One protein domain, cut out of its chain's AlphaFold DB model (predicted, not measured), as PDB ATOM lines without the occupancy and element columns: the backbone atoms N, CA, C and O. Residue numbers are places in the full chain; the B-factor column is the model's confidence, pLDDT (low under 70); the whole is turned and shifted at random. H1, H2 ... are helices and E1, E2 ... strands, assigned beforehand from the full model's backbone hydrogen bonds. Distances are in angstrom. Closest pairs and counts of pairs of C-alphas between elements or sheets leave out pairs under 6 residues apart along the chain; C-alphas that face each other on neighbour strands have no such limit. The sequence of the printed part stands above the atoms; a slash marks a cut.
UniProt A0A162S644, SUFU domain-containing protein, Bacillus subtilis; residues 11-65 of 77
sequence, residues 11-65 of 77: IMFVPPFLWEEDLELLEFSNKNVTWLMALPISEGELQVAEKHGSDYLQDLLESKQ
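AT A GLANCE: This is residues 11 to 65 of the 77 residues of the protein "SUFU domain-containing protein" of Bacillus subtilis (UniProt A0A162S644). A small head, two short helices at a steep angle beside a two-strand ribbon of E1 and E4, has a thin arm reaching out to the hairpin of E2 and E3, whose tip, residues 27 to 32, sticks out free. The printed part has 55 residues, with elements in the order E1 E2 E3 E4 H1 H2: four strands in two antiparallel sheets, E1 - E4 and E2 - E3, and two helices, of mixed class. It is loose, with a radius of gyration of the C-alphas of 13.8 A, and elongated, spanning 41 by 22 by 15 A.

HOW THE PARTS SIT: Start at E1, residues 11 to 14, antiparallel to E4, residues 37 to 41, at 138 degrees; look for N 12 and O 39, 2.9 A apart, within hydrogen-bond range. Next find the hairpin of E2, residues 26 to 28, and E3, residues 31 to 33, antiparallel at 164 degrees, with N 28 and O 31 within hydrogen-bond range at 2.8 A. E1 and E3 are apart. H1, residues 43 to 52, and H2, residues 54 to 63, touch, their closest C-alphas being those of Ala 49 and Leu 57, 5.4 A apart; they run opposite ways at a steep tilt of 61 degrees. E1 is near H2, with 7 pairs of C-alphas within 10 A. In H1 and H2 every O i to N i+4 pair is within hydrogen-bond range.

IN THESE COORDINATES: Find C-alpha 11 at (-24.782, -0.078, 23.801), where E1 begins its 9.5 A. E2 and E3 are each 6.6 A long, and E4 is 12.4 A. H1 runs 14.3 A; H2 runs 14.2 A to C-alpha 63 at (-11.045, -10.060, 15.150).

THE WHOLE: The C-alphas farthest apart are those of Ser 29 and Gly 44, 41.8 A. The printed part has no cut; the link from E1 to E2, 11 residues, is long. Mean pLDDT of the printed part is 94.5, and no printed residue is under 70.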
ATOM      1  N   ILE A  11     -25.862   0.168  22.844       94.19
ATOM      2  CA  ILE A  11     -24.782  -0.078  23.801       94.19
ATOM      3  C   ILE A  11     -24.767  -1.559  24.167       94.19
ATOM      4  O   ILE A  11     -25.767  -2.090  24.652       94.19
ATOM      5  N   MET A  12     -23.611  -2.196  23.996       95.25
ATOM      6  CA  MET A  12     -23.301  -3.501  24.569       95.25
ATOM      7  C   MET A  12     -22.482  -3.314  25.845       95.25
ATOM      8  O   MET A  12     -21.526  -2.541  25.863       95.25
ATOM      9  N   PHE A  13     -22.842  -4.021  26.914       95.38
ATOM     10  CA  PHE A  13     -22.048  -4.038  28.139       95.38
ATOM     11  C   PHE A  13     -21.089  -5.224  28.129       95.38
ATOM     12  O   PHE A  13     -21.524  -6.366  28.008       95.38
ATOM     13  N   VAL A  14     -19.799  -4.939  28.284       92.81
ATOM     14  CA  VAL A  14     -18.713  -5.929  28.279       92.81
ATOM     15  C   VAL A  14     -17.868  -5.808  29.550       92.81
ATOM     16  O   VAL A  14     -17.938  -4.776  30.231       92.81
ATOM     17  N   PRO A  15     -17.056  -6.823  29.898       91.69
ATOM     18  CA  PRO A  15     -16.036  -6.667  30.929       91.69
ATOM     19  C   PRO A  15     -15.133  -5.453  30.643       91.69
ATOM     20  O   PRO A  15     -14.848  -5.163  29.478       91.69
ATOM     21  N   PRO A  16     -14.675  -4.719  31.669       93.12
ATOM     22  CA  PRO A  16     -13.893  -3.495  31.509       93.12
ATOM     23  C   PRO A  16     -12.416  -3.796  31.195       93.12
ATOM     24  O   PRO A  16     -11.527  -3.373  31.926       93.12
ATOM     25  N   PHE A  17     -12.149  -4.506  30.096       89.06
ATOM     26  CA  PHE A  17     -10.820  -5.020  29.728       89.06
ATOM     27  C   PHE A  17      -9.735  -3.942  29.528       89.06
ATOM     28  O   PHE A  17      -8.547  -4.241  29.496       89.06
ATOM     29  N   LEU A  18     -10.110  -2.665  29.408       90.00
ATOM     30  CA  LEU A  18      -9.152  -1.553  29.400       90.00
ATOM     31  C   LEU A  18      -8.548  -1.249  30.782       90.00
ATOM     32  O   LEU A  18      -7.542  -0.547  30.857       90.00
ATOM     33  N   TRP A  19      -9.169  -1.737  31.861       90.62
ATOM     34  CA  TRP A  19      -8.859  -1.392  33.253       90.62
ATOM     35  C   TRP A  19      -8.841  -2.628  34.162       90.62
ATOM     36  O   TRP A  19      -9.266  -2.548  35.314       90.62
ATOM     37  N   GLU A  20      -8.400  -3.780  33.650       77.88
ATOM     38  CA  GLU A  20      -8.492  -5.069  34.360       77.88
ATOM     39  C   GLU A  20      -7.863  -5.053  35.760       77.88
ATOM     40  O   GLU A  20      -8.378  -5.713  36.658       77.88
ATOM     41  N   GLU A  21      -6.797  -4.274  35.963       82.50
ATOM     42  CA  GLU A  21      -6.113  -4.154  37.258       82.50
ATOM     43  C   GLU A  21      -6.668  -3.026  38.150       82.50
ATOM     44  O   GLU A  21      -6.448  -3.031  39.358       82.50
ATOM     45  N   ASP A  22      -7.402  -2.063  37.582       88.12
ATOM     46  CA  ASP A  22      -7.861  -0.864  38.301       88.12
ATOM     47  C   ASP A  22      -9.334  -0.952  38.741       88.12
ATOM     48  O   ASP A  22      -9.745  -0.297  39.703       88.12
ATOM     49  N   LEU A  23     -10.156  -1.735  38.031       91.25
ATOM     50  CA  LEU A  23     -11.599  -1.866  38.265       91.25
ATOM     51  C   LEU A  23     -11.967  -3.257  38.794       91.25
ATOM     52  O   LEU A  23     -12.620  -4.059  38.124       91.25
ATOM     53  N   GLU A  24     -11.588  -3.518  40.043       89.69
ATOM     54  CA  GLU A  24     -11.882  -4.771  40.744       89.69
ATOM     55  C   GLU A  24     -13.297  -4.821  41.354       89.69
ATOM     56  O   GLU A  24     -13.966  -3.801  41.563       89.69
ATOM     57  N   LEU A  25     -13.751  -6.036  41.684       92.94
ATOM     58  CA  LEU A  25     -15.002  -6.276  42.406       92.94
ATOM     59  C   LEU A  25     -14.992  -5.551  43.758       92.94
ATOM     60  O   LEU A  25     -14.131  -5.789  44.602       92.94
ATOM     61  N   LEU A  26     -16.005  -4.725  44.005       94.44
ATOM     62  CA  LEU A  26     -16.193  -4.083  45.298       94.44
ATOM     63  C   LEU A  26     -17.153  -4.901  46.161       94.44
ATOM     64  O   LEU A  26     -18.344  -5.025  45.849       94.44
ATOM     65  N   GLU A  27     -16.648  -5.412  47.277       96.81
ATOM     66  CA  GLU A  27     -17.435  -6.162  48.253       96.81
ATOM     67  C   GLU A  27     -17.908  -5.252  49.394       96.81
ATOM     68  O   GLU A  27     -17.124  -4.594  50.080       96.81
ATOM     69  N   PHE A  28     -19.218  -5.224  49.616       96.62
ATOM     70  CA  PHE A  28     -19.853  -4.539  50.735       96.62
ATOM     71  C   PHE A  28     -20.595  -5.554  51.600       96.62
ATOM     72  O   PHE A  28     -20.967  -6.635  51.153       96.62
ATOM     73  N   SER A  29     -20.919  -5.175  52.837       96.69
ATOM     74  CA  SER A  29     -21.578  -6.071  53.797       96.69
ATOM     75  C   SER A  29     -22.916  -6.661  53.323       96.69
ATOM     76  O   SER A  29     -23.364  -7.659  53.878       96.69
ATOM     77  N   ASN A  30     -23.590  -6.038  52.350       97.44
ATOM     78  CA  ASN A  30     -24.897  -6.464  51.844       97.44
ATOM     79  C   ASN A  30     -24.978  -6.616  50.316       97.44
ATOM     80  O   ASN A  30     -26.060  -6.912  49.810       97.44
ATOM     81  N   LYS A  31     -23.892  -6.357  49.578       97.06
ATOM     82  CA  LYS A  31     -23.887  -6.417  48.112       97.06
ATOM     83  C   LYS A  31     -22.473  -6.499  47.556       97.06
ATOM     84  O   LYS A  31     -21.545  -5.962  48.149       97.06
ATOM     85  N   ASN A  32     -22.377  -7.028  46.345       97.38
ATOM     86  CA  ASN A  32     -21.184  -6.925  45.520       97.38
ATOM     87  C   ASN A  32     -21.473  -5.981  44.353       97.38
ATOM     88  O   ASN A  32     -22.586  -5.968  43.820       97.38
ATOM     89  N   VAL A  33     -20.489  -5.168  43.981       96.12
ATOM     90  CA  VAL A  33     -20.572  -4.240  42.853       96.12
ATOM     91  C   VAL A  33     -19.445  -4.570  41.889       96.12
ATOM     92  O   VAL A  33     -18.284  -4.594  42.281       96.12
ATOM     93  N   THR A  34     -19.810  -4.828  40.638       94.75
ATOM     94  CA  THR A  34     -18.866  -5.036  39.537       94.75
ATOM     95  C   THR A  34     -18.972  -3.894  38.533       94.75
ATOM     96  O   THR A  34     -19.894  -3.074  38.599       94.75
ATOM     97  N   TRP A  35     -18.038  -3.864  37.595       94.88
ATOM     98  CA  TRP A  35     -17.911  -2.837  36.578       94.88
ATOM     99  C   TRP A  35     -18.200  -3.433  35.207       94.88
ATOM    100  O   TRP A  35     -17.839  -4.573  34.921       94.88
ATOM    101  N   LEU A  36     -18.856  -2.650  34.359       94.94
ATOM    102  CA  LEU A  36     -19.095  -2.986  32.963       94.94
ATOM    103  C   LEU A  36     -18.704  -1.783  32.119       94.94
ATOM    104  O   LEU A  36     -19.024  -0.642  32.462       94.94
ATOM    105  N   MET A  37     -18.032  -2.048  31.009       93.44
ATOM    106  CA  MET A  37     -17.733  -1.042  30.008       93.44
ATOM    107  C   MET A  37     -18.865  -0.996  28.984       93.44
ATOM    108  O   MET A  37     -19.336  -2.028  28.510       93.44
ATOM    109  N   ALA A  38     -19.308   0.217  28.665       93.00
ATOM    110  CA  ALA A  38     -20.295   0.468  27.626       93.00
ATOM    111  C   ALA A  38     -19.587   0.602  26.274       93.00
ATOM    112  O   ALA A  38     -18.831   1.552  26.071       93.00
ATOM    113  N   LEU A  39     -19.851  -0.327  25.360       93.19
ATOM    114  CA  LEU A  39     -19.330  -0.312  24.001       93.19
ATOM    115  C   LEU A  39     -20.444   0.094  23.022       93.19
ATOM    116  O   LEU A  39     -21.450  -0.617  22.936       93.19
ATOM    117  N   PRO A  40     -20.301   1.212  22.285       93.69
ATOM    118  CA  PRO A  40     -21.241   1.574  21.232       93.69
ATOM    119  C   PRO A  40     -21.217   0.550  20.087       93.69
ATOM    120  O   PRO A  40     -20.145   0.184  19.591       93.69
ATOM    121  N   ILE A  41     -22.401   0.100  19.669       95.88
ATOM    122  CA  ILE A  41     -22.580  -0.844  18.559       95.88
ATOM    123  C   ILE A  41     -23.651  -0.360  17.578       95.88
ATOM    124  O   ILE A  41     -24.557   0.405  17.939       95.88
ATOM    125  N   SER A  42     -23.553  -0.824  16.334       96.12
ATOM    126  CA  SER A  42     -24.536  -0.545  15.289       96.12
ATOM    127  C   SER A  42     -25.817  -1.368  15.444       96.12
ATOM    128  O   SER A  42     -25.875  -2.355  16.177       96.12
ATOM    129  N   GLU A  43     -26.863  -0.984  14.710       96.62
ATOM    130  CA  GLU A  43     -28.079  -1.800  14.567       96.62
ATOM    131  C   GLU A  43     -27.774  -3.190  13.972       96.62
ATOM    132  O   GLU A  43     -28.311  -4.192  14.435       96.62
ATOM    133  N   GLY A  44     -26.883  -3.277  12.976       96.94
ATOM    134  CA  GLY A  44     -26.502  -4.557  12.364       96.94
ATOM    135  C   GLY A  44     -25.713  -5.457  13.318       96.94
ATOM    136  O   GLY A  44     -25.925  -6.667  13.361       96.94
ATOM    137  N   GLU A  45     -24.848  -4.862  14.138       97.62
ATOM    138  CA  GLU A  45     -24.108  -5.563  15.189       97.62
ATOM    139  C   GLU A  45     -25.054  -6.092  16.275       97.62
ATOM    140  O   GLU A  45     -24.948  -7.260  16.656       97.62
ATOM    141  N   LEU A  46     -26.043  -5.294  16.701       97.75
ATOM    142  CA  LEU A  46     -27.091  -5.753  17.618       97.75
ATOM    143  C   LEU A  46     -27.820  -6.984  17.059       97.75
ATOM    144  O   LEU A  46     -27.962  -7.982  17.760       97.75
ATOM    145  N   GLN A  47     -28.213  -6.957  15.784       98.25
ATOM    146  CA  GLN A  47     -28.892  -8.086  15.137       98.25
ATOM    147  C   GLN A  47     -28.020  -9.350  15.084       98.25
ATOM    148  O   GLN A  47     -28.528 -10.467  15.224       98.25
ATOM    149  N   VAL A  48     -26.702  -9.205  14.911       97.94
ATOM    150  CA  VAL A  48     -25.762 -10.331  15.007       97.94
ATOM    151  C   VAL A  48     -25.729 -10.893  16.426       97.94
ATOM    152  O   VAL A  48     -25.829 -12.112  16.578       97.94
ATOM    153  N   ALA A  49     -25.658 -10.040  17.452       97.38
ATOM    154  CA  ALA A  49     -25.687 -10.479  18.847       97.38
ATOM    155  C   ALA A  49     -27.007 -11.174  19.217       97.38
ATOM    156  O   ALA A  49     -26.985 -12.217  19.866       97.38
ATOM    157  N   GLU A  50     -28.155 -10.664  18.767       97.75
ATOM    158  CA  GLU A  50     -29.462 -11.295  19.011       97.75
ATOM    159  C   GLU A  50     -29.577 -12.676  18.349       97.75
ATOM    160  O   GLU A  50     -30.208 -13.584  18.890       97.75
ATOM    161  N   LYS A  51     -28.953 -12.850  17.179       98.25
ATOM    162  CA  LYS A  51     -29.024 -14.094  16.403       98.25
ATOM    163  C   LYS A  51     -27.998 -15.145  16.832       98.25
ATOM    164  O   LYS A  51     -28.304 -16.337  16.788       98.25
ATOM    165  N   HIS A  52     -26.782 -14.726  17.173       97.69
ATOM    166  CA  HIS A  52     -25.633 -15.610  17.393       97.69
ATOM    167  C   HIS A  52     -25.097 -15.587  18.834       97.69
ATOM    168  O   HIS A  52     -24.298 -16.451  19.188       97.69
ATOM    169  N   GLY A  53     -25.568 -14.659  19.670       96.88
ATOM    170  CA  GLY A  53     -25.084 -14.420  21.030       96.88
ATOM    171  C   GLY A  53     -24.074 -13.270  21.107       96.88
ATOM    172  O   GLY A  53     -23.385 -12.960  20.134       96.88
ATOM    173  N   SER A  54     -23.977 -12.642  22.284       95.12
ATOM    174  CA  SER A  54     -23.042 -11.537  22.552       95.12
ATOM    175  C   SER A  54     -21.582 -11.947  22.388       95.12
ATOM    176  O   SER A  54     -20.807 -11.181  21.826       95.12
ATOM    177  N   ASP A  55     -21.228 -13.160  22.815       95.88
ATOM    178  CA  ASP A  55     -19.850 -13.663  22.750       95.88
ATOM    179  C   ASP A  55     -19.373 -13.746  21.294       95.88
ATOM    180  O   ASP A  55     -18.267 -13.327  20.969       95.88
ATOM    181  N   TYR A  56     -20.256 -14.168  20.379       97.19
ATOM    182  CA  TYR A  56     -19.958 -14.195  18.947       97.19
ATOM    183  C   TYR A  56     -19.703 -12.793  18.381       97.19
ATOM    184  O   TYR A  56     -18.792 -12.603  17.574       97.19
ATOM    185  N   LEU A  57     -20.508 -11.802  18.783       97.25
ATOM    186  CA  LEU A  57     -20.272 -10.418  18.374       97.25
ATOM    187  C   LEU A  57     -18.947  -9.906  18.953       97.25
ATOM    188  O   LEU A  57     -18.195  -9.258  18.233       97.25
ATOM    189  N   GLN A  58     -18.646 -10.204  20.217       94.75
ATOM    190  CA  GLN A  58     -17.398  -9.793  20.854       94.75
ATOM    191  C   GLN A  58     -16.177 -10.347  20.102       94.75
ATOM    192  O   GLN A  58     -15.311  -9.562  19.717       94.75
ATOM    193  N   ASP A  59     -16.168 -11.647  19.790       95.88
ATOM    194  CA  ASP A  59     -15.111 -12.287  18.994       95.88
ATOM    195  C   ASP A  59     -14.971 -11.638  17.606       95.88
ATOM    196  O   ASP A  59     -13.864 -11.416  17.104       95.88
ATOM    197  N   LEU A  60     -16.098 -11.303  16.966       96.88
ATOM    198  CA  LEU A  60     -16.099 -10.626  15.672       96.88
ATOM    199  C   LEU A  60     -15.464  -9.233  15.770       96.88
ATOM    200  O   LEU A  60     -14.578  -8.926  14.971       96.88
ATOM    201  N   LEU A  61     -15.883  -8.404  16.729       95.50
ATOM    202  CA  LEU A  61     -15.356  -7.048  16.921       95.50
ATOM    203  C   LEU A  61     -13.856  -7.074  17.251       95.50
ATOM    204  O   LEU A  61     -13.092  -6.285  16.688       95.50
ATOM    205  N   GLU A  62     -13.420  -8.019  18.088       94.00
ATOM    206  CA  GLU A  62     -12.007  -8.227  18.414       94.00
ATOM    207  C   GLU A  62     -11.200  -8.648  17.177       94.00
ATOM    208  O   GLU A  62     -10.172  -8.042  16.869       94.00
ATOM    209  N   SER A  63     -11.705  -9.608  16.388       96.94
ATOM    210  CA  SER A  63     -11.045 -10.060  15.150       96.94
ATOM    211  C   SER A  63     -10.886  -8.953  14.101       96.94
ATOM    212  O   SER A  63      -9.982  -9.008  13.263       96.94
ATOM    213  N   LYS A  64     -11.769  -7.947  14.138       96.44
ATOM    214  CA  LYS A  64     -11.748  -6.774  13.257       96.44
ATOM    215  C   LYS A  64     -10.903  -5.628  13.802       96.44
ATOM    216  O   LYS A  64     -10.705  -4.663  13.070       96.44
ATOM    217  N   GLN A  65     -10.398  -5.743  15.033       93.88
ATOM    218  CA  GLN A  65      -9.601  -4.721  15.713       93.88
ATOM    219  C   GLN A  65     -10.267  -3.341  15.654       93.88
ATOM    220  O   GLN A  65      -9.645  -2.360  15.245       93.88
TER     221      GLN A  65